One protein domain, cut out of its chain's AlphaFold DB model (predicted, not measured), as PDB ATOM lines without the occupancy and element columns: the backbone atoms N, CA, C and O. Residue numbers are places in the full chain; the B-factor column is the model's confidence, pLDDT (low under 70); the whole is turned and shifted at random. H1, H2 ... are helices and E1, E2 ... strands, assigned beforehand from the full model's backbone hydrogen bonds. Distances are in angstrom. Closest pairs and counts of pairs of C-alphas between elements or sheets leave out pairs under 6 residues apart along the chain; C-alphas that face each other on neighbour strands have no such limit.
ATOM      1  N   THR A 605      52.811 -48.688 -45.649       95.00
ATOM      2  CA  THR A 605      52.962 -47.391 -44.971       95.00
ATOM      3  C   THR A 605      53.408 -47.538 -43.520       95.00
ATOM      4  O   THR A 605      54.175 -46.710 -43.034       95.00
ATOM      5  N   ILE A 606      52.952 -48.590 -42.829       95.12
ATOM      6  CA  ILE A 606      53.358 -48.870 -41.441       95.12
ATOM      7  C   ILE A 606      54.241 -50.119 -41.307       95.12
ATOM      8  O   ILE A 606      54.668 -50.425 -40.201       95.12
ATOM      9  N   GLN A 607      54.526 -50.807 -42.420       95.94
ATOM     10  CA  GLN A 607      55.379 -52.001 -42.521       95.94
ATOM     11  C   GLN A 607      54.969 -53.145 -41.587       95.94
ATOM     12  O   GLN A 607      55.805 -53.777 -40.947       95.94
ATOM     13  N   MET A 608      53.665 -53.406 -41.491       95.19
ATOM     14  CA  MET A 608      53.121 -54.446 -40.619       95.19
ATOM     15  C   MET A 608      51.978 -55.207 -41.290       95.19
ATOM     16  O   MET A 608      51.310 -54.704 -42.202       95.19
ATOM     17  N   TYR A 609      51.742 -56.426 -40.808       94.62
ATOM     18  CA  TYR A 609      50.588 -57.246 -41.155       94.62
ATOM     19  C   TYR A 609      49.416 -56.906 -40.245       94.62
ATOM     20  O   TYR A 609      49.545 -56.891 -39.026       94.62
ATOM     21  N   ILE A 610      48.258 -56.658 -40.830       93.81
ATOM     22  CA  ILE A 610      47.071 -56.183 -40.131       93.81
ATOM     23  C   ILE A 610      46.001 -57.254 -40.260       93.81
ATOM     24  O   ILE A 610      45.697 -57.697 -41.368       93.81
ATOM     25  N   SER A 611      45.448 -57.696 -39.131       90.88
ATOM     26  CA  SER A 611      44.332 -58.644 -39.142       90.88
ATOM     27  C   SER A 611      43.070 -57.972 -39.667       90.88
ATOM     28  O   SER A 611      42.742 -56.875 -39.234       90.88
ATOM     29  N   CYS A 612      42.322 -58.631 -40.548       88.00
ATOM     30  CA  CYS A 612      40.960 -58.230 -40.906       88.00
ATOM     31  C   CYS A 612      39.961 -58.526 -39.770       88.00
ATOM     32  O   CYS A 612      38.905 -57.899 -39.699       88.00
ATOM     33  N   GLY A 613      40.303 -59.429 -38.851       83.81
ATOM     34  CA  GLY A 613      39.511 -59.729 -37.661       83.81
ATOM     35  C   GLY A 613      39.914 -58.909 -36.434       83.81
ATOM     36  O   GLY A 613      40.816 -58.069 -36.477       83.81
ATOM     37  N   PHE A 614      39.256 -59.203 -35.315       84.50
ATOM     38  CA  PHE A 614      39.537 -58.606 -34.007       84.50
ATOM     39  C   PHE A 614      39.864 -59.683 -32.975       84.50
ATOM     40  O   PHE A 614      39.508 -60.856 -33.132       84.50
ATOM     41  N   PHE A 615      40.544 -59.286 -31.900       83.50
ATOM     42  CA  PHE A 615      40.808 -60.185 -30.783       83.50
ATOM     43  C   PHE A 615      39.496 -60.629 -30.103       83.50
ATOM     44  O   PHE A 615      38.583 -59.820 -29.918       83.50
ATOM     45  N   ASN A 616      39.408 -61.909 -29.722       74.38
ATOM     46  CA  ASN A 616      38.278 -62.494 -28.997       74.38
ATOM     47  C   ASN A 616      38.789 -63.418 -27.880       74.38
ATOM     48  O   ASN A 616      39.514 -64.366 -28.153       74.38
ATOM     49  N   SER A 617      38.399 -63.164 -26.628       63.97
ATOM     50  CA  SER A 617      38.880 -63.903 -25.449       63.97
ATOM     51  C   SER A 617      38.235 -65.284 -25.259       63.97
ATOM     52  O   SER A 617      38.724 -66.069 -24.454       63.97
ATOM     53  N   GLY A 618      37.117 -65.572 -25.940       54.25
ATOM     54  CA  GLY A 618      36.303 -66.780 -25.718       54.25
ATOM     55  C   GLY A 618      36.616 -67.976 -26.624       54.25
ATOM     56  O   GLY A 618      36.074 -69.059 -26.413       54.25
ATOM     57  N   THR A 619      37.469 -67.805 -27.629       47.94
ATOM     58  CA  THR A 619      37.844 -68.850 -28.584       47.94
ATOM     59  C   THR A 619      39.320 -68.695 -28.913       47.94
ATOM     60  O   THR A 619      39.766 -67.582 -29.160       47.94
ATOM     61  N   GLU A 620      40.071 -69.793 -29.028       42.25
ATOM     62  CA  GLU A 620      41.413 -69.761 -29.640       42.25
ATOM     63  C   GLU A 620      41.384 -69.191 -31.081       42.25
ATOM     64  O   GLU A 620      42.430 -68.932 -31.659       42.25
ATOM     65  N   ALA A 621      40.198 -68.955 -31.659       42.53
ATOM     66  CA  ALA A 621      39.968 -68.298 -32.937       42.53
ATOM     67  C   ALA A 621      39.691 -66.785 -32.803       42.53
ATOM     68  O   ALA A 621      38.762 -66.356 -32.115       42.53
ATOM     69  N   TYR A 622      40.467 -65.994 -33.549       48.97
ATOM     70  CA  TYR A 622      40.165 -64.608 -33.914       48.97
ATOM     71  C   TYR A 622      38.791 -64.530 -34.575       48.97
ATOM     72  O   TYR A 622      38.549 -65.266 -35.533       48.97
ATOM     73  N   GLY A 623      37.925 -63.633 -34.091       45.91
ATOM     74  CA  GLY A 623      36.645 -63.369 -34.742       45.91
ATOM     75  C   GLY A 623      36.917 -62.857 -36.149       45.91
ATOM     76  O   GLY A 623      37.521 -61.794 -36.313       45.91
ATOM     77  N   ASP A 624      36.543 -63.641 -37.155       45.09
ATOM     78  CA  ASP A 624      36.579 -63.177 -38.533       45.09
ATOM     79  C   ASP A 624      35.502 -62.099 -38.692       45.09
ATOM     80  O   ASP A 624      34.361 -62.302 -38.267       45.09
ATOM     81  N   SER A 625      35.828 -60.958 -39.307       40.78
ATOM     82  CA  SER A 625      34.818 -59.945 -39.653       40.78
ATOM     83  C   SER A 625      33.711 -60.528 -40.545       40.78
ATOM     84  O   SER A 625      32.616 -59.982 -40.621       40.78
ATOM     85  N   LEU A 626      33.988 -61.664 -41.200       42.44
ATOM     86  CA  LEU A 626      33.053 -62.410 -42.037       42.44
ATOM     87  C   LEU A 626      32.100 -63.339 -41.258       42.44
ATOM     88  O   LEU A 626      31.092 -63.760 -41.816       42.44
ATOM     89  N   GLU A 627      32.367 -63.661 -39.985       45.59
ATOM     90  CA  GLU A 627      31.570 -64.638 -39.219       45.59
ATOM     91  C   GLU A 627      30.380 -64.028 -38.447       45.59
ATOM     92  O   GLU A 627      29.692 -64.744 -37.718       45.59
ATOM     93  N   ASN A 628      30.075 -62.732 -38.617       48.12
ATOM     94  CA  ASN A 628      28.877 -62.042 -38.089       48.12
ATOM     95  C   ASN A 628      28.579 -62.233 -36.580       48.12
ATOM     96  O   ASN A 628      27.484 -61.912 -36.106       48.12
ATOM     97  N   ARG A 629      29.533 -62.731 -35.788       51.72
ATOM     98  CA  ARG A 629      29.387 -62.896 -34.339       51.72
ATOM     99  C   ARG A 629      30.228 -61.841 -33.627       51.72
ATOM    100  O   ARG A 629      31.452 -61.885 -33.738       51.72
ATOM    101  N   PRO A 630      29.611 -60.904 -32.882       54.34
ATOM    102  CA  PRO A 630      30.377 -59.941 -32.110       54.34
ATOM    103  C   PRO A 630      31.174 -60.695 -31.031       54.34
ATOM    104  O   PRO A 630      30.586 -61.497 -30.296       54.34
ATOM    105  N   PRO A 631      32.493 -60.475 -30.912       53.72
ATOM    106  CA  PRO A 631      33.264 -60.996 -29.805       53.72
ATOM    107  C   PRO A 631      32.722 -60.360 -28.530       53.72
ATOM    108  O   PRO A 631      32.322 -59.197 -28.508       53.72
ATOM    109  N   THR A 632      32.691 -61.139 -27.459       58.09
ATOM    110  CA  THR A 632      32.355 -60.628 -26.131       58.09
ATOM    111  C   THR A 632      33.653 -60.452 -25.369       58.09
ATOM    112  O   THR A 632      34.019 -61.262 -24.523       58.09
ATOM    113  N   THR A 633      34.390 -59.403 -25.721       67.50
ATOM    114  CA  THR A 633      35.620 -59.028 -25.025       67.50
ATOM    115  C   THR A 633      35.300 -57.940 -24.026       67.50
ATOM    116  O   THR A 633      34.670 -56.952 -24.364       67.50
ATOM    117  N   PHE A 634      35.719 -58.128 -22.782       77.88
ATOM    118  CA  PHE A 634      35.534 -57.168 -21.697       77.88
ATOM    119  C   PHE A 634      36.885 -56.502 -21.392       77.88
ATOM    120  O   PHE A 634      37.408 -56.616 -20.285       77.88
ATOM    121  N   MET A 635      37.503 -55.890 -22.408       83.38
ATOM    122  CA  MET A 635      38.869 -55.357 -22.317       83.38
ATOM    123  C   MET A 635      38.877 -53.833 -22.266       83.38
ATOM    124  O   MET A 635      38.133 -53.183 -22.991       83.38
ATOM    125  N   SER A 636      39.752 -53.285 -21.431       89.38
ATOM    126  CA  SER A 636      40.142 -51.875 -21.413       89.38
ATOM    127  C   SER A 636      41.448 -51.666 -22.171       89.38
ATOM    128  O   SER A 636      42.151 -52.627 -22.488       89.38
ATOM    129  N   TYR A 637      41.809 -50.407 -22.427       91.94
ATOM    130  CA  TYR A 637      43.101 -50.080 -23.027       91.94
ATOM    131  C   TYR A 637      44.266 -50.652 -22.209       91.94
ATOM    132  O   TYR A 637      45.161 -51.278 -22.773       91.94
ATOM    133  N   ASP A 638      44.235 -50.506 -20.882       91.94
ATOM    134  CA  ASP A 638      45.326 -51.005 -20.041       91.94
ATOM    135  C   ASP A 638      45.377 -52.536 -19.981       91.94
ATOM    136  O   ASP A 638      46.475 -53.088 -19.935       91.94
ATOM    137  N   ASP A 639      44.236 -53.238 -20.060       91.62
ATOM    138  CA  ASP A 639      44.249 -54.704 -20.188       91.62
ATOM    139  C   ASP A 639      44.946 -55.123 -21.485       91.62
ATOM    140  O   ASP A 639      45.757 -56.043 -21.472       91.62
ATOM    141  N   VAL A 640      44.669 -54.432 -22.597       91.31
ATOM    142  CA  VAL A 640      45.321 -54.704 -23.886       91.31
ATOM    143  C   VAL A 640      46.821 -54.425 -23.799       91.31
ATOM    144  O   VAL A 640      47.622 -55.240 -24.255       91.31
ATOM    145  N   LYS A 641      47.234 -53.314 -23.177       93.38
ATOM    146  CA  LYS A 641      48.662 -53.015 -22.982       93.38
ATOM    147  C   LYS A 641      49.345 -54.052 -22.095       93.38
ATOM    148  O   LYS A 641      50.455 -54.456 -22.423       93.38
ATOM    149  N   ALA A 642      48.700 -54.507 -21.022       91.06
ATOM    150  CA  ALA A 642      49.229 -55.558 -20.157       91.06
ATOM    151  C   ALA A 642      49.347 -56.898 -20.901       91.06
ATOM    152  O   ALA A 642      50.395 -57.538 -20.856       91.06
ATOM    153  N   LEU A 643      48.306 -57.271 -21.649       88.00
ATOM    154  CA  LEU A 643      48.248 -58.480 -22.469       88.00
ATOM    155  C   LEU A 643      49.359 -58.509 -23.535       88.00
ATOM    156  O   LEU A 643      49.950 -59.553 -23.813       88.00
ATOM    157  N   LEU A 644      49.672 -57.353 -24.122       89.81
ATOM    158  CA  LEU A 644      50.695 -57.217 -25.159       89.81
ATOM    159  C   LEU A 644      52.088 -56.862 -24.618       89.81
ATOM    160  O   LEU A 644      53.041 -56.857 -25.391       89.81
ATOM    161  N   ALA A 645      52.253 -56.609 -23.314       87.75
ATOM    162  CA  ALA A 645      53.512 -56.118 -22.740       87.75
ATOM    163  C   ALA A 645      54.706 -57.056 -22.988       87.75
ATOM    164  O   ALA A 645      55.830 -56.594 -23.174       87.75
ATOM    165  N   ASN A 646      54.452 -58.368 -23.023       83.69
ATOM    166  CA  ASN A 646      55.468 -59.399 -23.254       83.69
ATOM    167  C   ASN A 646      55.495 -59.906 -24.708       83.69
ATOM    168  O   ASN A 646      56.232 -60.840 -25.022       83.69
ATOM    169  N   GLN A 647      54.685 -59.324 -25.595       83.69
ATOM    170  CA  GLN A 647      54.606 -59.722 -26.996       83.69
ATOM    171  C   GLN A 647      55.565 -58.864 -27.823       83.69
ATOM    172  O   GLN A 647      55.407 -57.653 -27.929       83.69
ATOM    173  N   THR A 648      56.565 -59.486 -28.446       83.56
ATOM    174  CA  THR A 648      57.542 -58.760 -29.279       83.56
ATOM    175  C   THR A 648      57.076 -58.572 -30.720       83.56
ATOM    176  O   THR A 648      57.519 -57.648 -31.393       83.56
ATOM    177  N   ASN A 649      56.183 -59.443 -31.193       87.81
ATOM    178  CA  ASN A 649      55.742 -59.494 -32.586       87.81
ATOM    179  C   ASN A 649      54.337 -58.908 -32.805       87.81
ATOM    180  O   ASN A 649      53.915 -58.786 -33.951       87.81
ATOM    181  N   THR A 650      53.611 -58.558 -31.739       90.50
ATOM    182  CA  THR A 650      52.190 -58.186 -31.805       90.50
ATOM    183  C   THR A 650      51.949 -56.838 -31.136       90.50
ATOM    184  O   THR A 650      52.439 -56.580 -30.042       90.50
ATOM    185  N   SER A 651      51.161 -55.988 -31.784       92.88
ATOM    186  CA  SER A 651      50.728 -54.673 -31.309       92.88
ATOM    187  C   SER A 651      49.311 -54.371 -31.825       92.88
ATOM    188  O   SER A 651      48.618 -55.269 -32.309       92.88
ATOM    189  N   PHE A 652      48.869 -53.121 -31.727       94.38
ATOM    190  CA  PHE A 652      47.643 -52.622 -32.348       94.38
ATOM    191  C   PHE A 652      47.871 -51.194 -32.849       94.38
ATOM    192  O   PHE A 652      48.816 -50.532 -32.427       94.38
ATOM    193  N   MET A 653      47.057 -50.732 -33.802       95.88
ATOM    194  CA  MET A 653      47.311 -49.457 -34.485       95.88
ATOM    195  C   MET A 653      47.065 -48.256 -33.572       95.88
ATOM    196  O   MET A 653      46.030 -48.189 -32.916       95.88
ATOM    197  N   SER A 654      47.929 -47.243 -33.630       95.94
ATOM    198  CA  SER A 654      47.564 -45.889 -33.190       95.94
ATOM    199  C   SER A 654      46.561 -45.234 -34.145       95.94
ATOM    200  O   SER A 654      46.377 -45.666 -35.285       95.94
ATOM    201  N   LEU A 655      45.944 -44.130 -33.715       95.31
ATOM    202  CA  LEU A 655      45.028 -43.340 -34.548       95.31
ATOM    203  C   LEU A 655      45.728 -42.832 -35.813       95.31
ATOM    204  O   LEU A 655      45.163 -42.861 -36.905       95.31
ATOM    205  N   GLN A 656      46.993 -42.436 -35.679       94.81
ATOM    206  CA  GLN A 656      47.831 -42.027 -36.798       94.81
ATOM    207  C   GLN A 656      48.026 -43.167 -37.815       94.81
ATOM    208  O   GLN A 656      47.850 -42.980 -39.021       94.81
ATOM    209  N   GLN A 657      48.380 -44.361 -37.332       95.88
ATOM    210  CA  GLN A 657      48.585 -45.535 -38.181       95.88
ATOM    211  C   GLN A 657      47.290 -45.984 -38.855       95.88
ATOM    212  O   GLN A 657      47.315 -46.286 -40.047       95.88
ATOM    213  N   TYR A 658      46.166 -45.963 -38.135       96.19
ATOM    214  CA  TYR A 658      44.854 -46.298 -38.684       96.19
ATOM    215  C   TYR A 658      44.550 -45.474 -39.941       96.19
ATOM    216  O   TYR A 658      44.205 -46.033 -40.982       96.19
ATOM    217  N   TRP A 659      44.748 -44.153 -39.894       95.44
ATOM    218  CA  TRP A 659      44.471 -43.287 -41.041       95.44
ATOM    219  C   TRP A 659      45.415 -43.500 -42.223       95.44
ATOM    220  O   TRP A 659      44.961 -43.502 -43.370       95.44
ATOM    221  N   LYS A 660      46.704 -43.732 -41.952       95.56
ATOM    222  CA  LYS A 660      47.699 -44.088 -42.975       95.56
ATOM    223  C   LYS A 660      47.301 -45.369 -43.708       95.56
ATOM    224  O   LYS A 660      47.229 -45.392 -44.935       95.56
ATOM    225  N   VAL A 661      46.968 -46.410 -42.946       95.81
ATOM    226  CA  VAL A 661      46.495 -47.694 -43.477       95.81
ATOM    227  C   VAL A 661      45.219 -47.506 -44.283       95.81
ATOM    228  O   VAL A 661      45.114 -47.985 -45.408       95.81
ATOM    229  N   TYR A 662      44.253 -46.777 -43.734       94.75
ATOM    230  CA  TYR A 662      42.973 -46.551 -44.382       94.75
ATOM    231  C   TYR A 662      43.123 -45.842 -45.735       94.75
ATOM    232  O   TYR A 662      42.507 -46.255 -46.718       94.75
ATOM    233  N   ARG A 663      43.961 -44.798 -45.822       94.19
ATOM    234  CA  ARG A 663      44.247 -44.096 -47.085       94.19
ATOM    235  C   ARG A 663      44.969 -44.986 -48.086       94.19
ATOM    236  O   ARG A 663      44.602 -44.977 -49.258       94.19
ATOM    237  N   GLU A 664      45.930 -45.786 -47.630       94.50
ATOM    238  CA  GLU A 664      46.599 -46.785 -48.468       94.50
ATOM    239  C   GLU A 664      45.581 -47.763 -49.077       94.50
ATOM    240  O   GLU A 664      45.589 -47.990 -50.284       94.50
ATOM    241  N   ARG A 665      44.654 -48.292 -48.268       93.38
ATOM    242  CA  ARG A 665      43.608 -49.211 -48.748       93.38
ATOM    243  C   ARG A 665      42.607 -48.532 -49.682       93.38
ATOM    244  O   ARG A 665      42.193 -49.135 -50.670       93.38
ATOM    245  N   LEU A 666      42.256 -47.275 -49.411       92.31
ATOM    246  CA  LEU A 666      41.385 -46.479 -50.276       92.31
ATOM    247  C   LEU A 666      42.016 -46.249 -51.655       92.31
ATOM    248  O   LEU A 666      41.335 -46.412 -52.663       92.31
ATOM    249  N   ALA A 667      43.312 -45.929 -51.705       91.75
ATOM    250  CA  ALA A 667      44.052 -45.737 -52.953       91.75
ATOM    251  C   ALA A 667      44.168 -47.027 -53.784       91.75
ATOM    252  O   ALA A 667      44.208 -46.964 -55.010       91.75
ATOM    253  N   LEU A 668      44.188 -48.190 -53.125       89.06
ATOM    254  CA  LEU A 668      44.193 -49.505 -53.771       89.06
ATOM    255  C   LEU A 668      42.799 -49.992 -54.196       89.06
ATOM    256  O   LEU A 668      42.707 -51.039 -54.830       89.06
ATOM    257  N   ALA A 669      41.731 -49.271 -53.832       88.56
ATOM    258  CA  ALA A 669      40.343 -49.715 -53.979       88.56
ATOM    259  C   ALA A 669      40.076 -51.112 -53.369       88.56
ATOM    260  O   ALA A 669      39.218 -51.859 -53.843       88.56
ATOM    261  N   ASP A 670      40.792 -51.456 -52.293       87.81
ATOM    262  CA  ASP A 670      40.702 -52.752 -51.611       87.81
ATOM    263  C   ASP A 670      39.413 -52.832 -50.779       87.81
ATOM    264  O   ASP A 670      39.364 -52.453 -49.604       87.81
ATOM    265  N   LYS A 671      38.336 -53.299 -51.421       85.50
ATOM    266  CA  LYS A 671      36.998 -53.378 -50.817       85.50
ATOM    267  C   LYS A 671      36.980 -54.239 -49.552       85.50
ATOM    268  O   LYS A 671      36.330 -53.850 -48.585       85.50
ATOM    269  N   HIS A 672      37.708 -55.357 -49.546       84.94
ATOM    270  CA  HIS A 672      37.731 -56.299 -48.427       84.94
ATOM    271  C   HIS A 672      38.366 -55.663 -47.181       84.94
ATOM    272  O   HIS A 672      37.748 -55.618 -46.113       84.94
ATOM    273  N   SER A 673      39.560 -55.079 -47.320       89.88
ATOM    274  CA  SER A 673      40.235 -54.422 -46.194       89.88
ATOM    275  C   SER A 673      39.481 -53.178 -45.712       89.88
ATOM    276  O   SER A 673      39.398 -52.930 -44.509       89.88
ATOM    277  N   LEU A 674      38.890 -52.391 -46.622       91.12
ATOM    278  CA  LEU A 674      38.091 -51.215 -46.254       91.12
ATOM    279  C   LEU A 674      36.822 -51.585 -45.482       91.12
ATOM    280  O   LEU A 674      36.472 -50.882 -44.533       91.12
ATOM    281  N   GLN A 675      36.146 -52.670 -45.871       87.56
ATOM    282  CA  GLN A 675      34.990 -53.187 -45.142       87.56
ATOM    283  C   GLN A 675      35.385 -53.565 -43.712       87.56
ATOM    284  O   GLN A 675      34.742 -53.115 -42.766       87.56
ATOM    285  N   SER A 676      36.493 -54.291 -43.550       87.75
ATOM    286  CA  SER A 676      37.025 -54.656 -42.235       87.75
ATOM    287  C   SER A 676      37.404 -53.435 -41.379       87.75
ATOM    288  O   SER A 676      37.066 -53.368 -40.196       87.75
ATOM    289  N   LEU A 677      38.070 -52.422 -41.949       91.00
ATOM    290  CA  LEU A 677      38.462 -51.208 -41.214       91.00
ATOM    291  C   LEU A 677      37.260 -50.379 -40.735       91.00
ATOM    292  O   LEU A 677      37.391 -49.619 -39.774       91.00
ATOM    293  N   ARG A 678      36.102 -50.520 -41.389       88.56
ATOM    294  CA  ARG A 678      34.848 -49.823 -41.061       88.56
ATOM    295  C   ARG A 678      33.832 -50.708 -40.338       88.56
ATOM    296  O   ARG A 678      32.685 -50.286 -40.208       88.56
ATOM    297  N   ASP A 679      34.232 -51.897 -39.893       82.62
ATOM    298  CA  ASP A 679      33.312 -52.911 -39.381       82.62
ATOM    299  C   ASP A 679      32.393 -52.352 -38.283       82.62
ATOM    300  O   ASP A 679      32.856 -51.831 -37.261       82.62
ATOM    301  N   SER A 680      31.082 -52.441 -38.510       77.94
ATOM    302  CA  SER A 680      30.062 -51.851 -37.645       77.94
ATOM    303  C   SER A 680      29.800 -52.637 -36.361       77.94
ATOM    304  O   SER A 680      29.073 -52.152 -35.494       77.94
ATOM    305  N   ASN A 681      30.372 -53.836 -36.224       74.81
ATOM    306  CA  ASN A 681      30.096 -54.738 -35.107       74.81
ATOM    307  C   ASN A 681      31.049 -54.567 -33.911       74.81
ATOM    308  O   ASN A 681      30.819 -55.176 -32.865       74.81
ATOM    309  N   PHE A 682      32.100 -53.749 -34.044       77.75
ATOM    310  CA  PHE A 682      33.200 -53.676 -33.077       77.75
ATOM    311  C   PHE A 682      33.556 -52.239 -32.694       77.75
ATOM    312  O   PHE A 682      33.392 -51.307 -33.488       77.75
ATOM    313  N   VAL A 683      34.132 -52.090 -31.498       84.50
ATOM    314  CA  VAL A 683      34.865 -50.887 -31.095       84.50
ATOM    315  C   VAL A 683      36.336 -51.228 -31.009       84.50
ATOM    316  O   VAL A 683      36.762 -51.997 -30.151       84.50
ATOM    317  N   GLU A 684      37.106 -50.656 -31.918       90.69
ATOM    318  CA  GLU A 684      38.544 -50.832 -31.997       90.69
ATOM    319  C   GLU A 684      39.232 -49.785 -31.130       90.69
ATOM    320  O   GLU A 684      39.206 -48.591 -31.434       90.69
ATOM    321  N   LEU A 685      39.852 -50.248 -30.049       93.56
ATOM    322  CA  LEU A 685      40.878 -49.512 -29.331       93.56
ATOM    323  C   LEU A 685      42.028 -49.211 -30.285       93.56
ATOM    324  O   LEU A 685      42.511 -50.094 -30.996       93.56
ATOM    325  N   LEU A 686      42.475 -47.962 -30.257       95.69
ATOM    326  CA  LEU A 686      43.635 -47.500 -30.997       95.69
ATOM    327  C   LEU A 686      44.692 -47.033 -29.994       95.69
ATOM    328  O   LEU A 686      44.350 -46.418 -28.984       95.69
ATOM    329  N   ASP A 687      45.969 -47.312 -30.266       96.12
ATOM    330  CA  ASP A 687      47.100 -47.025 -29.374       96.12
ATOM    331  C   ASP A 687      47.473 -45.533 -29.369       96.12
ATOM    332  O   ASP A 687      48.570 -45.122 -29.753       96.12
ATOM    333  N   THR A 688      46.499 -44.703 -28.987       96.12
ATOM    334  CA  THR A 688      46.646 -43.269 -28.740       96.12
ATOM    335  C   THR A 688      46.004 -42.916 -27.410       96.12
ATOM    336  O   THR A 688      44.795 -43.088 -27.238       96.12
ATOM    337  N   VAL A 689      46.807 -42.360 -26.507       95.88
ATOM    338  CA  VAL A 689      46.351 -41.798 -25.232       95.88
ATOM    339  C   VAL A 689      46.395 -40.278 -25.318       95.88
ATOM    340  O   VAL A 689      47.332 -39.713 -25.886       95.88
ATOM    341  N   ILE A 690      45.376 -39.624 -24.769       95.62
ATOM    342  CA  ILE A 690      45.235 -38.171 -24.751       95.62
ATOM    343  C   ILE A 690      45.147 -37.715 -23.294       95.62
ATOM    344  O   ILE A 690      44.217 -38.103 -22.588       95.62
ATOM    345  N   TYR A 691      46.107 -36.896 -22.868       93.31
ATOM    346  CA  TYR A 691      46.186 -36.281 -21.547       93.31
ATOM    347  C   TYR A 691      45.807 -34.802 -21.610       93.31
ATOM    348  O   TYR A 691      46.148 -34.112 -22.572       93.31
ATOM    349  N   ASN A 692      45.125 -34.300 -20.581       91.31
ATOM    350  CA  ASN A 692      44.723 -32.896 -20.438       91.31
ATOM    351  C   ASN A 692      44.045 -32.323 -21.700       91.31
ATOM    352  O   ASN A 692      44.144 -31.134 -21.988       91.31
ATOM    353  N   LYS A 693      43.362 -33.185 -22.468       89.06
ATOM    354  CA  LYS A 693      42.650 -32.883 -23.726       89.06
ATOM    355  C   LYS A 693      43.505 -32.416 -24.915       89.06
ATOM    356  O   LYS A 693      42.940 -32.237 -25.989       89.06
ATOM    357  N   ASN A 694      44.822 -32.250 -24.777       91.44
ATOM    358  CA  ASN A 694      45.696 -31.747 -25.849       91.44
ATOM    359  C   ASN A 694      47.087 -32.410 -25.919       91.44
ATOM    360  O   ASN A 694      47.804 -32.205 -26.894       91.44
ATOM    361  N   ILE A 695      47.492 -33.207 -24.929       94.19
ATOM    362  CA  ILE A 695      48.778 -33.914 -24.936       94.19
ATOM    363  C   ILE A 695      48.555 -35.329 -25.461       94.19
ATOM    364  O   ILE A 695      47.898 -36.142 -24.822       94.19
ATOM    365  N   VAL A 696      49.122 -35.649 -26.617       94.38
ATOM    366  CA  VAL A 696      48.864 -36.896 -27.340       94.38
ATOM    367  C   VAL A 696      50.099 -37.790 -27.325       94.38
ATOM    368  O   VAL A 696      51.213 -37.340 -27.594       94.38
ATOM    369  N   VAL A 697      49.891 -39.074 -27.038       93.69
ATOM    370  CA  VAL A 697      50.907 -40.132 -27.070       93.69
ATOM    371  C   VAL A 697      50.427 -41.236 -28.006       93.69
ATOM    372  O   VAL A 697      49.432 -41.891 -27.708       93.69
ATOM    373  N   HIS A 698      51.129 -41.471 -29.117       90.69
ATOM    374  CA  HIS A 698      50.871 -42.597 -30.028       90.69
ATOM    375  C   HIS A 698      51.886 -43.717 -29.778       90.69
ATOM    376  O   HIS A 698      53.067 -43.415 -29.729       90.69
ATOM    377  N   ASN A 699      51.491 -44.991 -29.672       83.44
ATOM    378  CA  ASN A 699      52.416 -46.146 -29.632       83.44
ATOM    379  C   ASN A 699      53.584 -46.053 -28.622       83.44
ATOM    380  O   ASN A 699      54.686 -46.523 -28.899       83.44
ATOM    381  N   ASN A 700      53.375 -45.439 -27.453       76.62
ATOM    382  CA  ASN A 700      54.439 -45.125 -26.481       76.62
ATOM    383  C   ASN A 700      55.542 -44.166 -27.005       76.62
ATOM    384  O   ASN A 700      56.631 -44.114 -26.434       76.62
ATOM    385  N   GLU A 701      55.288 -43.410 -28.076       86.19
ATOM    386  CA  GLU A 701      56.153 -42.318 -28.537       86.19
ATOM    387  C   GLU A 701      56.189 -41.155 -27.529       86.19
ATOM    388  O   GLU A 701      55.414 -41.079 -26.575       86.19
ATOM    389  N   VAL A 702      57.096 -40.204 -27.760       86.25
ATOM    390  CA  VAL A 702      57.186 -38.971 -26.969       86.25
ATOM    391  C   VAL A 702      55.875 -38.188 -27.067       86.25
ATOM    392  O   VAL A 702      55.376 -37.953 -28.168       86.25
ATOM    393  N   ALA A 703      55.359 -37.756 -25.916       91.25
ATOM    394  CA  ALA A 703      54.166 -36.926 -25.819       91.25
ATOM    395  C   ALA A 703      54.312 -35.627 -26.626       91.25
ATOM    396  O   ALA A 703      55.352 -34.967 -26.577       91.25
ATOM    397  N   ARG A 704      53.262 -35.253 -27.360       93.25
ATOM    398  CA  ARG A 704      53.218 -34.025 -28.165       93.25
ATOM    399  C   ARG A 704      51.980 -33.224 -27.832       93.25
ATOM    400  O   ARG A 704      50.907 -33.789 -27.661       93.25
ATOM    401  N   GLU A 705      52.121 -31.911 -27.788       93.81
ATOM    402  CA  GLU A 705      50.972 -31.022 -27.701       93.81
ATOM    403  C   GLU A 705      50.339 -30.866 -29.088       93.81
ATOM    404  O   GLU A 705      51.023 -30.577 -30.073       93.81
ATOM    405  N   VAL A 706      49.033 -31.103 -29.171       92.88
ATOM    406  CA  VAL A 706      48.232 -31.040 -30.392       92.88
ATOM    407  C   VAL A 706      46.970 -30.243 -30.091       92.88
ATOM    408  O   VAL A 706      46.278 -30.503 -29.109       92.88
ATOM    409  N   GLN A 707      46.634 -29.286 -30.955       91.62
ATOM    410  CA  GLN A 707      45.347 -28.608 -30.870       91.62
ATOM    411  C   GLN A 707      44.231 -29.575 -31.284       91.62
ATOM    412  O   GLN A 707      44.202 -30.044 -32.422       91.62
ATOM    413  N   ILE A 708      43.312 -29.858 -30.359       92.06
ATOM    414  CA  ILE A 708      42.123 -30.673 -30.608       92.06
ATOM    415  C   ILE A 708      40.896 -29.778 -30.463       92.06
ATOM    416  O   ILE A 708      40.577 -29.325 -29.365       92.06
ATOM    417  N   ASP A 709      40.203 -29.534 -31.572       90.00
ATOM    418  CA  ASP A 709      38.983 -28.730 -31.558       90.00
ATOM    419  C   ASP A 709      37.856 -29.456 -30.801       90.00
ATOM    420  O   ASP A 709      37.647 -30.668 -30.948       90.00
ATOM    421  N   GLU A 710      37.115 -28.705 -29.981       85.88
ATOM    422  CA  GLU A 710      36.010 -29.236 -29.181       85.88
ATOM    423  C   GLU A 710      34.829 -29.653 -30.077       85.88
ATOM    424  O   GLU A 710      34.360 -28.887 -30.920       85.88
ATOM    425  N   ALA A 711      34.310 -30.868 -29.873       81.56
ATOM    426  CA  ALA A 711      33.219 -31.443 -30.656       81.56
ATOM    427  C   ALA A 711      32.141 -32.068 -29.755       81.56
ATOM    428  O   ALA A 711      32.430 -32.944 -28.936       81.56
ATOM    429  N   LYS A 712      30.873 -31.666 -29.945       68.56
ATOM    430  CA  LYS A 712      29.727 -32.102 -29.124       68.56
ATOM    431  C   LYS A 712      28.491 -32.569 -29.926       68.56
ATOM    432  O   LYS A 712      27.451 -31.921 -29.824       68.56
ATOM    433  N   PRO A 713      28.484 -33.750 -30.578       74.69
ATOM    434  CA  PRO A 713      29.458 -34.285 -31.551       74.69
ATOM    435  C   PRO A 713      29.712 -33.360 -32.755       74.69
ATOM    436  O   PRO A 713      29.003 -32.381 -32.953       74.69
ATOM    437  N   ALA A 714      30.668 -33.730 -33.612       84.12
ATOM    438  CA  ALA A 714      30.875 -33.134 -34.935       84.12
ATOM    439  C   ALA A 714      30.913 -34.200 -36.047       84.12
ATOM    440  O   ALA A 714      30.877 -35.408 -35.784       84.12
ATOM    441  N   LEU A 715      30.970 -33.745 -37.300       86.00
ATOM    442  CA  LEU A 715      31.235 -34.578 -38.475       86.00
ATOM    443  C   LEU A 715      32.598 -34.243 -39.092       86.00
ATOM    444  O   LEU A 715      33.014 -33.084 -39.094       86.00
ATOM    445  N   ILE A 716      33.272 -35.251 -39.645       91.38
ATOM    446  CA  ILE A 716      34.597 -35.135 -40.276       91.38
ATOM    447  C   ILE A 716      34.599 -35.806 -41.655       91.38
ATOM    448  O   ILE A 716      33.941 -36.830 -41.851       91.38
ATOM    449  N   ARG A 717      35.354 -35.257 -42.616       91.25
ATOM    450  CA  ARG A 717      35.720 -35.982 -43.848       91.25
ATOM    451  C   ARG A 717      37.074 -36.637 -43.645       91.25
ATOM    452  O   ARG A 717      37.982 -36.034 -43.083       91.25
ATOM    453  N   ILE A 718      37.247 -37.831 -44.199       89.62
ATOM    454  CA  ILE A 718      38.528 -38.556 -44.157       89.62
ATOM    455  C   ILE A 718      39.657 -37.758 -44.843       89.62
ATOM    456  O   ILE A 718      40.822 -37.812 -44.437       89.62
ATOM    457  N   THR A 719      39.316 -36.992 -45.881       89.69
ATOM    458  CA  THR A 719      40.248 -36.099 -46.587       89.69
ATOM    459  C   THR A 719      40.767 -34.970 -45.704       89.69
ATOM    460  O   THR A 719      41.870 -34.485 -45.930       89.69
ATOM    461  N   ASP A 720      40.007 -34.596 -44.674       92.06
ATOM    462  CA  ASP A 720      40.307 -33.461 -43.802       92.06
ATOM    463  C   ASP A 720      41.154 -33.899 -42.591       92.06
ATOM    464  O   ASP A 720      41.453 -33.089 -41.723       92.06
ATOM    465  N   ILE A 721      41.564 -35.171 -42.518       93.88
ATOM    466  CA  ILE A 721      42.408 -35.693 -41.439       93.88
ATOM    467  C   ILE A 721      43.867 -35.279 -41.632       93.88
ATOM    468  O   ILE A 721      44.442 -35.430 -42.719       93.88
ATOM    469  N   ASP A 722      44.478 -34.788 -40.558       92.81
ATOM    470  CA  ASP A 722      45.920 -34.632 -40.460       92.81
ATOM    471  C   ASP A 722      46.568 -35.976 -40.107       92.81
ATOM    472  O   ASP A 722      46.457 -36.464 -38.987       92.81
ATOM    473  N   GLU A 723      47.259 -36.592 -41.065       87.81
ATOM    474  CA  GLU A 723      47.955 -37.864 -40.842       87.81
ATOM    475  C   GLU A 723      49.117 -37.774 -39.853       87.81
ATOM    476  O   GLU A 723      49.600 -38.811 -39.408       87.81
ATOM    477  N   SER A 724      49.620 -36.579 -39.534       86.75
ATOM    478  CA  SER A 724      50.718 -36.431 -38.579       86.75
ATOM    479  C   SER A 724      50.227 -36.501 -37.135       86.75
ATOM    480  O   SER A 724      50.922 -37.067 -36.291       86.75
ATOM    481  N   THR A 725      49.022 -35.999 -36.866       88.44
ATOM    482  CA  THR A 725      48.429 -35.955 -35.523       88.44
ATOM    483  C   THR A 725      47.313 -36.988 -35.332       88.44
ATOM    484  O   THR A 725      47.026 -37.390 -34.214       88.44
ATOM    485  N   GLY A 726      46.684 -37.441 -36.419       90.56
ATOM    486  CA  GLY A 726      45.520 -38.329 -36.413       90.56
ATOM    487  C   GLY A 726      44.171 -37.619 -36.228       90.56
ATOM    488  O   GLY A 726      43.137 -38.292 -36.240       90.56
ATOM    489  N   PHE A 727      44.157 -36.288 -36.088       94.50
ATOM    490  CA  PHE A 727      42.955 -35.495 -35.795       94.50
ATOM    491  C   PHE A 727      42.434 -34.735 -37.027       94.50
ATOM    492  O   PHE A 727      43.188 -34.466 -37.970       94.50
ATOM    493  N   PRO A 728      41.132 -34.397 -37.065       93.44
ATOM    494  CA  PRO A 728      40.556 -33.606 -38.147       93.44
ATOM    495  C   PRO A 728      41.083 -32.167 -38.150       93.44
ATOM    496  O   PRO A 728      41.167 -31.527 -37.108       93.44
ATOM    497  N   LYS A 729      41.358 -31.632 -39.342       93.00
ATOM    498  CA  LYS A 729      41.679 -30.211 -39.574       93.00
ATOM    499  C   LYS A 729      40.437 -29.322 -39.615       93.00
ATOM    500  O   LYS A 729      40.548 -28.104 -39.536       93.00
ATOM    501  N   GLN A 730      39.268 -29.921 -39.837       91.94
ATOM    502  CA  GLN A 730      38.001 -29.216 -39.945       91.94
ATOM    503  C   GLN A 730      36.877 -30.053 -39.338       91.94
ATOM    504  O   GLN A 730      36.660 -31.204 -39.727       91.94
ATOM    505  N   LEU A 731      36.121 -29.435 -38.431       90.19
ATOM    506  CA  LEU A 731      34.865 -29.964 -37.920       90.19
ATOM    507  C   LEU A 731      33.688 -29.400 -38.719       90.19
ATOM    508  O   LEU A 731      33.665 -28.227 -39.096       90.19
ATOM    509  N   ARG A 732      32.700 -30.249 -38.987       87.81
ATOM    510  CA  ARG A 732      31.456 -29.895 -39.681       87.81
ATOM    511  C   ARG A 732      30.276 -30.034 -38.731       87.81
ATOM    512  O   ARG A 732      30.346 -30.799 -37.764       87.81
ATOM    513  N   SER A 733      29.196 -29.307 -39.030       80.44
ATOM    514  CA  SER A 733      27.973 -29.365 -38.226       80.44
ATOM    515  C   SER A 733      27.481 -30.813 -38.106       80.44
ATOM    516  O   SER A 733      27.466 -31.525 -39.111       80.44
ATOM    517  N   PRO A 734      27.054 -31.258 -36.912       69.69
ATOM    518  CA  PRO A 734      26.440 -32.567 -36.733       69.69
ATOM    519  C   PRO A 734      25.083 -32.729 -37.444       69.69
ATOM    520  O   PRO A 734      24.601 -33.865 -37.501       69.69
ATOM    521  N   ASP A 735      24.503 -31.650 -37.982       65.31
ATOM    522  CA  ASP A 735      23.141 -31.590 -38.535       65.31
ATOM    523  C   ASP A 735      22.996 -32.182 -39.946       65.31
ATOM    524  O   ASP A 735      21.878 -32.397 -40.414       65.31
ATOM    525  N   THR A 736      24.096 -32.495 -40.636       67.44
ATOM    526  CA  THR A 736      24.070 -33.227 -41.918       67.44
ATOM    527  C   THR A 736      23.783 -34.717 -41.700       67.44
ATOM    528  O   THR A 736      24.641 -35.581 -41.895       67.44
ATOM    529  N   TYR A 737      22.564 -35.025 -41.250       57.59
ATOM    530  CA  TYR A 737      22.053 -36.391 -41.138       57.59
ATOM    531  C   TYR A 737      22.013 -37.072 -42.516       57.59
ATOM    532  O   TYR A 737      21.516 -36.499 -43.481       57.59
ATOM    533  N   GLY A 738      22.527 -38.305 -42.596       62.22
ATOM    534  CA  GLY A 738      22.459 -39.148 -43.798       62.22
ATOM    535  C   GLY A 738      23.611 -39.007 -44.802       62.22
ATOM    536  O   GLY A 738      23.647 -39.756 -45.772       62.22
ATOM    537  N   ASP A 739      24.586 -38.111 -44.593       76.00
ATOM    538  CA  ASP A 739      25.788 -38.080 -45.445       76.00
ATOM    539  C   ASP A 739      26.751 -39.218 -45.051       76.00
ATOM    540  O   ASP A 739      27.498 -39.124 -44.072       76.00
ATOM    541  N   HIS A 740      26.738 -40.306 -45.824       75.25
ATOM    542  CA  HIS A 740      27.599 -41.481 -45.625       75.25
ATOM    543  C   HIS A 740      29.079 -41.233 -45.972       75.25
ATOM    544  O   HIS A 740      29.929 -42.088 -45.716       75.25
ATOM    545  N   THR A 741      29.419 -40.073 -46.547       81.81
ATOM    546  CA  THR A 741      30.815 -39.679 -46.796       81.81
ATOM    547  C   THR A 741      31.488 -39.075 -45.560       81.81
ATOM    548  O   THR A 741      32.708 -38.878 -45.556       81.81
ATOM    549  N   LEU A 742      30.709 -38.790 -44.511       87.19
ATOM    550  CA  LEU A 742      31.164 -38.190 -43.263       87.19
ATOM    551  C   LEU A 742      31.210 -39.209 -42.128       87.19
ATOM    552  O   LEU A 742      30.384 -40.115 -42.036       87.19
ATOM    553  N   TRP A 743      32.193 -39.045 -41.248       89.75
ATOM    554  CA  TRP A 743      32.337 -39.833 -40.027       89.75
ATOM    555  C   TRP A 743      31.978 -38.980 -38.821       89.75
ATOM    556  O   TRP A 743      32.156 -37.760 -38.835       89.75
ATOM    557  N   ARG A 744      31.483 -39.618 -37.764       87.31
ATOM    558  CA  ARG A 744      31.203 -38.931 -36.501       87.31
ATOM    559  C   ARG A 744      32.473 -38.795 -35.670       87.31
ATOM    560  O   ARG A 744      33.308 -39.694 -35.657       87.31
ATOM    561  N   TYR A 745      32.596 -37.670 -34.978       89.06
ATOM    562  CA  TYR A 745      33.763 -37.342 -34.171       89.06
ATOM    563  C   TYR A 745      33.353 -36.751 -32.822       89.06
ATOM    564  O   TYR A 745      32.482 -35.875 -32.757       89.06
ATOM    565  N   TRP A 746      34.017 -37.204 -31.761       87.25
ATOM    566  CA  TRP A 746      33.934 -36.626 -30.423       87.25
ATOM    567  C   TRP A 746      35.321 -36.213 -29.952       87.25
ATOM    568  O   TRP A 746      36.268 -36.982 -30.087       87.25
ATOM    569  N   SER A 747      35.426 -35.019 -29.369       88.62
ATOM    570  CA  SER A 747      36.651 -34.566 -28.714       88.62
ATOM    571  C   SER A 747      36.782 -35.179 -27.309       88.62
ATOM    572  O   SER A 747      35.762 -35.574 -26.726       88.62
ATOM    573  N   PRO A 748      38.001 -35.216 -26.739       88.06
ATOM    574  CA  PRO A 748      38.233 -35.628 -25.357       88.06
ATOM    575  C   PRO A 748      37.418 -34.791 -24.371       88.06
ATOM    576  O   PRO A 748      37.270 -33.578 -24.537       88.06
ATOM    577  N   ASP A 749      36.892 -35.432 -23.332       82.38
ATOM    578  CA  ASP A 749      36.104 -34.782 -22.283       82.38
ATOM    579  C   ASP A 749      36.661 -34.983 -20.871       82.38
ATOM    580  O   ASP A 749      36.214 -34.296 -19.949       82.38
ATOM    581  N   ARG A 750      37.694 -35.814 -20.715       84.06
ATOM    582  CA  ARG A 750      38.374 -36.102 -19.450       84.06
ATOM    583  C   ARG A 750      39.835 -35.660 -19.512       84.06
ATOM    584  O   ARG A 750      40.336 -35.250 -20.558       84.06
ATOM    585  N   ASP A 751      40.507 -35.747 -18.370       86.88
ATOM    586  CA  ASP A 751      41.952 -35.525 -18.299       86.88
ATOM    587  C   ASP A 751      42.729 -36.680 -18.929       86.88
ATOM    588  O   ASP A 751      43.833 -36.461 -19.408       86.88
ATOM    589  N   GLU A 752      42.152 -37.885 -18.978       91.06
ATOM    590  CA  GLU A 752      42.736 -39.046 -19.647       91.06
ATOM    591  C   GLU A 752      41.700 -39.761 -20.514       91.06
ATOM    592  O   GLU A 752      40.676 -40.253 -20.027       91.06
ATOM    593  N   ASN A 753      41.996 -39.862 -21.806       91.94
ATOM    594  CA  ASN A 753      41.164 -40.547 -22.783       91.94
ATOM    595  C   ASN A 753      42.005 -41.435 -23.706       91.94
ATOM    596  O   ASN A 753      43.203 -41.220 -23.888       91.94
ATOM    597  N   VAL A 754      41.356 -42.410 -24.337       93.06
ATOM    598  CA  VAL A 754      41.932 -43.218 -25.416       93.06
ATOM    599  C   VAL A 754      41.114 -43.058 -26.682       93.06
ATOM    600  O   VAL A 754      39.891 -42.911 -26.639       93.06
ATOM    601  N   SER A 755      41.791 -43.081 -27.824       93.69
ATOM    602  CA  SER A 755      41.093 -43.047 -29.104       93.69
ATOM    603  C   SER A 755      40.481 -44.403 -29.420       93.69
ATOM    604  O   SER A 755      41.145 -45.436 -29.305       93.69
ATOM    605  N   THR A 756      39.244 -44.392 -29.899       92.44
ATOM    606  CA  THR A 756      38.573 -45.585 -30.408       92.44
ATOM    607  C   THR A 756      37.952 -45.323 -31.767       92.44
ATOM    608  O   THR A 756      37.543 -44.201 -32.081       92.44
ATOM    609  N   ARG A 757      37.861 -46.373 -32.578       92.12
ATOM    610  CA  ARG A 757      37.072 -46.393 -33.807       92.12
ATOM    611  C   ARG A 757      35.867 -47.293 -33.589       92.12
ATOM    612  O   ARG A 757      36.012 -48.469 -33.279       92.12
ATOM    613  N   GLY A 758      34.676 -46.750 -33.787       86.69
ATOM    614  CA  GLY A 758      33.421 -47.488 -33.656       86.69
ATOM    615  C   GLY A 758      32.464 -47.192 -34.800       86.69
ATOM    616  O   GLY A 758      32.840 -46.634 -35.835       86.69
ATOM    617  N   HIS A 759      31.193 -47.502 -34.587       81.75
ATOM    618  CA  HIS A 759      30.112 -47.206 -35.522       81.75
ATOM    619  C   HIS A 759      28.880 -46.719 -34.762       81.75
ATOM    620  O   HIS A 759      28.577 -47.193 -33.665       81.75
ATOM    621  N   ILE A 760      28.185 -45.732 -35.324       72.44
ATOM    622  CA  ILE A 760      26.900 -45.281 -34.806       72.44
ATOM    623  C   ILE A 760      25.802 -46.014 -35.563       72.44
ATOM    624  O   ILE A 760      25.442 -45.656 -36.685       72.44
ATOM    625  N   PHE A 761      25.223 -47.002 -34.891       68.62
ATOM    626  CA  PHE A 761      24.275 -47.941 -35.469       68.62
ATOM    627  C   PHE A 761      23.050 -47.282 -36.138       68.62
ATOM    628  O   PHE A 761      22.670 -47.664 -37.246       68.62
ATOM    629  N   VAL A 762      22.453 -46.258 -35.509       64.19
ATOM    630  CA  VAL A 762      21.257 -45.539 -36.023       64.19
ATOM    631  C   VAL A 762      21.583 -44.583 -37.168       64.19
ATOM    632  O   VAL A 762      20.673 -44.137 -37.850       64.19
ATOM    633  N   MET A 763      22.853 -44.243 -37.375       68.38
ATOM    634  CA  MET A 763      23.269 -43.349 -38.462       68.38
ATOM    635  C   MET A 763      24.015 -44.080 -39.576       68.38
ATOM    636  O   MET A 763      24.333 -43.459 -40.583       68.38
ATOM    637  N   ASP A 764      24.325 -45.367 -39.381       72.50
ATOM    638  CA  ASP A 764      25.180 -46.149 -40.270       72.50
ATOM    639  C   ASP A 764      26.485 -45.420 -40.621       72.50
ATOM    640  O   ASP A 764      26.944 -45.398 -41.762       72.50
ATOM    641  N   GLN A 765      27.063 -44.767 -39.615       81.31
ATOM    642  CA  GLN A 765      28.243 -43.925 -39.766       81.31
ATOM    643  C   GLN A 765      29.378 -44.480 -38.919       81.31
ATOM    644  O   GLN A 765      29.229 -44.694 -37.715       81.31
ATOM    645  N   THR A 766      30.545 -44.658 -39.535       86.69
ATOM    646  CA  THR A 766      31.781 -44.903 -38.791       86.69
ATOM    647  C   THR A 766      32.093 -43.689 -37.910       86.69
ATOM    648  O   THR A 766      31.749 -42.546 -38.230       86.69
ATOM    649  N   SER A 767      32.716 -43.938 -36.763       88.38
ATOM    650  CA  SER A 767      32.999 -42.917 -35.758       88.38
ATOM    651  C   SER A 767      34.407 -43.030 -35.200       88.38
ATOM    652  O   SER A 767      34.920 -44.138 -35.052       88.38
ATOM    653  N   ILE A 768      34.981 -41.882 -34.846       91.88
ATOM    654  CA  ILE A 768      36.137 -41.767 -33.959       91.88
ATOM    655  C   ILE A 768      35.650 -41.168 -32.642       91.88
ATOM    656  O   ILE A 768      35.142 -40.045 -32.613       91.88
ATOM    657  N   ASP A 769      35.783 -41.931 -31.564       88.88
ATOM    658  CA  ASP A 769      35.345 -41.539 -30.228       88.88
ATOM    659  C   ASP A 769      36.567 -41.416 -29.312       88.88
ATOM    660  O   ASP A 769      37.317 -42.377 -29.116       88.88
ATOM    661  N   LEU A 770      36.785 -40.205 -28.797       90.75
ATOM    662  CA  LEU A 770      37.900 -39.852 -27.918       90.75
ATOM    663  C   LEU A 770      37.457 -39.698 -26.458       90.75
ATOM    664  O   LEU A 770      38.126 -39.013 -25.694       90.75
ATOM    665  N   LYS A 771      36.318 -40.281 -26.069       85.06
ATOM    666  CA  LYS A 771      35.746 -40.141 -24.716       85.06
ATOM    667  C   LYS A 771      35.953 -41.358 -23.821       85.06
ATOM    668  O   LYS A 771      35.713 -41.301 -22.615       85.06
ATOM    669  N   ILE A 772      36.444 -42.457 -24.384       85.12
ATOM    670  CA  ILE A 772      36.673 -43.696 -23.640       85.12
ATOM    671  C   ILE A 772      37.843 -43.500 -22.673       85.12
ATOM    672  O   ILE A 772      38.887 -42.965 -23.048       85.12
ATOM    673  N   GLY A 773      37.650 -43.877 -21.408       86.56
ATOM    674  CA  GLY A 773      38.711 -43.840 -20.398       86.56
ATOM    675  C   GLY A 773      39.659 -45.036 -20.530       86.56
ATOM    676  O   GLY A 773      39.260 -46.101 -20.994       86.56
ATOM    677  N   ARG A 774      40.906 -44.906 -20.067       89.44
ATOM    678  CA  ARG A 774      41.918 -45.980 -20.171       89.44
ATOM    679  C   ARG A 774      41.520 -47.296 -19.495       89.44
ATOM    680  O   ARG A 774      41.826 -48.365 -20.011       89.44
ATOM    681  N   HIS A 775      40.812 -47.204 -18.371       88.50
ATOM    682  CA  HIS A 775      40.351 -48.345 -17.572       88.50
ATOM    683  C   HIS A 775      38.933 -48.813 -17.933       88.50
ATOM    684  O   HIS A 775      38.406 -49.739 -17.317       88.50
ATOM    685  N   GLU A 776      38.275 -48.143 -18.881       83.75
ATOM    686  CA  GLU A 776      36.888 -48.430 -19.231       83.75
ATOM    687  C   GLU A 776      36.789 -49.752 -19.997       83.75
ATOM    688  O   GLU A 776      37.580 -50.012 -20.900       83.75
ATOM    689  N   LYS A 777      35.817 -50.593 -19.631       83.62
ATOM    690  CA  LYS A 777      35.569 -51.898 -20.256       83.62
ATOM    691  C   LYS A 777      34.138 -51.939 -20.770       83.62
ATOM    692  O   LYS A 777      33.210 -51.585 -20.044       83.62
ATOM    693  N   THR A 778      33.946 -52.428 -21.989       74.50
ATOM    694  CA  THR A 778      32.617 -52.694 -22.559       74.50
ATOM    695  C   THR A 778      32.650 -54.038 -23.274       74.50
ATOM    696  O   THR A 778      33.727 -54.501 -23.627       74.50
ATOM    697  N   LYS A 779      31.489 -54.661 -23.512       73.12
ATOM    698  CA  LYS A 779      31.384 -55.989 -24.157       73.12
ATOM    699  C   LYS A 779      31.921 -56.051 -25.591       73.12
ATOM    700  O   LYS A 779      32.087 -57.149 -26.109       73.12
ATOM    701  N   GLN A 780      32.093 -54.903 -26.243       76.88
ATOM    702  CA  GLN A 780      32.503 -54.792 -27.647       76.88
ATOM    703  C   GLN A 780      33.839 -54.075 -27.822       76.88
ATOM    704  O   GLN A 780      34.310 -53.931 -28.953       76.88
ATOM    705  N   LEU A 781      34.423 -53.604 -26.719       83.94
ATOM    706  CA  LEU A 781      35.724 -52.968 -26.739       83.94
ATOM    707  C   LEU A 781      36.776 -54.059 -26.930       83.94
ATOM    708  O   LEU A 781      36.919 -54.983 -26.124       83.94
ATOM    709  N   THR A 782      37.461 -53.980 -28.061       87.69
ATOM    710  CA  THR A 782      38.505 -54.914 -28.472       87.69
ATOM    711  C   THR A 782      39.593 -54.151 -29.217       87.69
ATOM    712  O   THR A 782      39.522 -52.936 -29.373       87.69
ATOM    713  N   PHE A 783      40.613 -54.848 -29.689       89.62
ATOM    714  CA  PHE A 783      41.631 -54.277 -30.556       89.62
ATOM    715  C   PHE A 783      41.811 -55.150 -31.791       89.62
ATOM    716  O   PHE A 783      41.505 -56.348 -31.797       89.62
ATOM    717  N   ARG A 784      42.324 -54.527 -32.849       90.88
ATOM    718  CA  ARG A 784      42.796 -55.231 -34.032       90.88
ATOM    719  C   ARG A 784      44.271 -55.567 -33.854       90.88
ATOM    720  O   ARG A 784      45.087 -54.646 -33.760       90.88
ATOM    721  N   PRO A 785      44.634 -56.854 -33.833       90.62
ATOM    722  CA  PRO A 785      46.028 -57.244 -33.791       90.62
ATOM    723  C   PRO A 785      46.772 -56.811 -35.057       90.62
ATOM    724  O   PRO A 785      46.287 -56.977 -36.184       90.62
ATOM    725  N   VAL A 786      47.979 -56.307 -34.847       93.19
ATOM    726  CA  VAL A 786      48.948 -55.950 -35.878       93.19
ATOM    727  C   VAL A 786      50.246 -56.685 -35.583       93.19
ATOM    728  O   VAL A 786      50.694 -56.709 -34.438       93.19
ATOM    729  N   TYR A 787      50.857 -57.269 -36.606       92.31
ATOM    730  CA  TYR A 787      52.015 -58.139 -36.470       92.31
ATOM    731  C   TYR A 787      53.211 -57.610 -37.256       92.31
ATOM    732  O   TYR A 787      53.059 -57.182 -38.403       92.31
ATOM    733  N   GLN A 788      54.405 -57.685 -36.667       92.50
ATOM    734  CA  GLN A 788      55.646 -57.403 -37.400       92.50
ATOM    735  C   GLN A 788      55.902 -58.490 -38.445       92.50
ATOM    736  O   GLN A 788      56.251 -58.191 -39.584       92.50
TER     737      GLN A 788
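Overview. This is residues 605 to 788 of the 818 residues of the protein "DHH domain-containing protein" of Colletotrichum graminicola (strain M1.001 / M2 / FGSC 10212) (UniProt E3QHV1). A strongly twisted, branched sheet of seven strands, E3 to E9, makes the main body, and a small sheet of E1, E10 and E2 stands at one end of it, joined to it where E9 runs on into E10. The hairpin of H2 and H3 meets the large sheet through the first residues of H2, and H1 grazes both sheets. The 184 printed residues have three named helices and ten named strands, in the order E1 H1 E2 H2 H3 E3 E4 E5 E6 E7 E8 E9 E10; the class is mixed, helices and strands, with under half of the residues, 80, in named elements. The large sheet is mixed, while the small one, in the order E1 E10 E2, is antiparallel. The whole is compact, with a radius of gyration of the C-alphas of 15.5 A and spans of 43 by 34 by 31 A.

Along the chain. Find C-alpha 608 at (53.121, -54.446, -40.619), where E1, residues 608 to 611, begins. H1 is residues 637 to 644, 10.6 A long, and E2 is 650 to 652. H2, residues 655 to 667, runs 18.6 A from C-alpha 655 at (45.028, -43.340, -34.548); H3 is 671 to 677, 10.0 A. Next come E3, 683 to 691, 20.8 A, E4, 695 to 698, E5, 714 to 717, and E6, 742 to 746, 13.2 A. E7, 752 to 760, spans 22.8 A and E8, 765 to 772, 18.2 A. E9 is 781 to 783, and E10, 785 to 787, ends at C-alpha 787, (52.015, -58.139, -36.470).

Arrangement. Begin at E3, which bends by 74 degrees at residue 687: E4 and E9 lie on one side of it, E7 on the other side. E4 is antiparallel to E3, with N 691 and O 695 at 2.8 A; E9 is parallel to E3, with N 685 and O 782 at 2.8 A. Antiparallel E7 has N 684 and O 757 at 2.8 A. E7 and E8 form a hairpin, N 756 and O 769 at 2.9 A. E6 is parallel to E8, N 768 and O 744 at 2.9 A, and forms a hairpin with E5, N 714 and O 745 at 2.9 A. In the small sheet look for N 609 and O 787 of E1 and E10, 2.8 A, and N 651 and O 786 of E2 and E10, 2.8 A. H2 is on the large sheet with residues 655 to 658; its closest C-alphas to E3 are those of Leu 655 and Leu 686, 5.6 A. H2 touches H3 with residues 662 to 666 alone, closest at the C-alphas of Arg 665 and Leu 674, 6.4 A, at a shallow tilt of 11 degrees, opposite ways. H1 only grazes the large sheet, with its residues 637 to 641; its closest C-alphas to E3 are those of Tyr 637 and Leu 685, 6.7 A. In H1, H2 and H3 every O i to N i+4 pair is within hydrogen-bond range.

Size, cuts and confidence. The two C-alphas farthest apart are those of Asn 646 and Asp 735, 45.3 A. The printed part has no cut; the links E1 to H1, E4 to E5 and E5 to E6 are long. Look for pLDDT under 70 at residues 617 to 633, 712, 734 to 738 and 761 to 763; the mean of the printed part is 84.0.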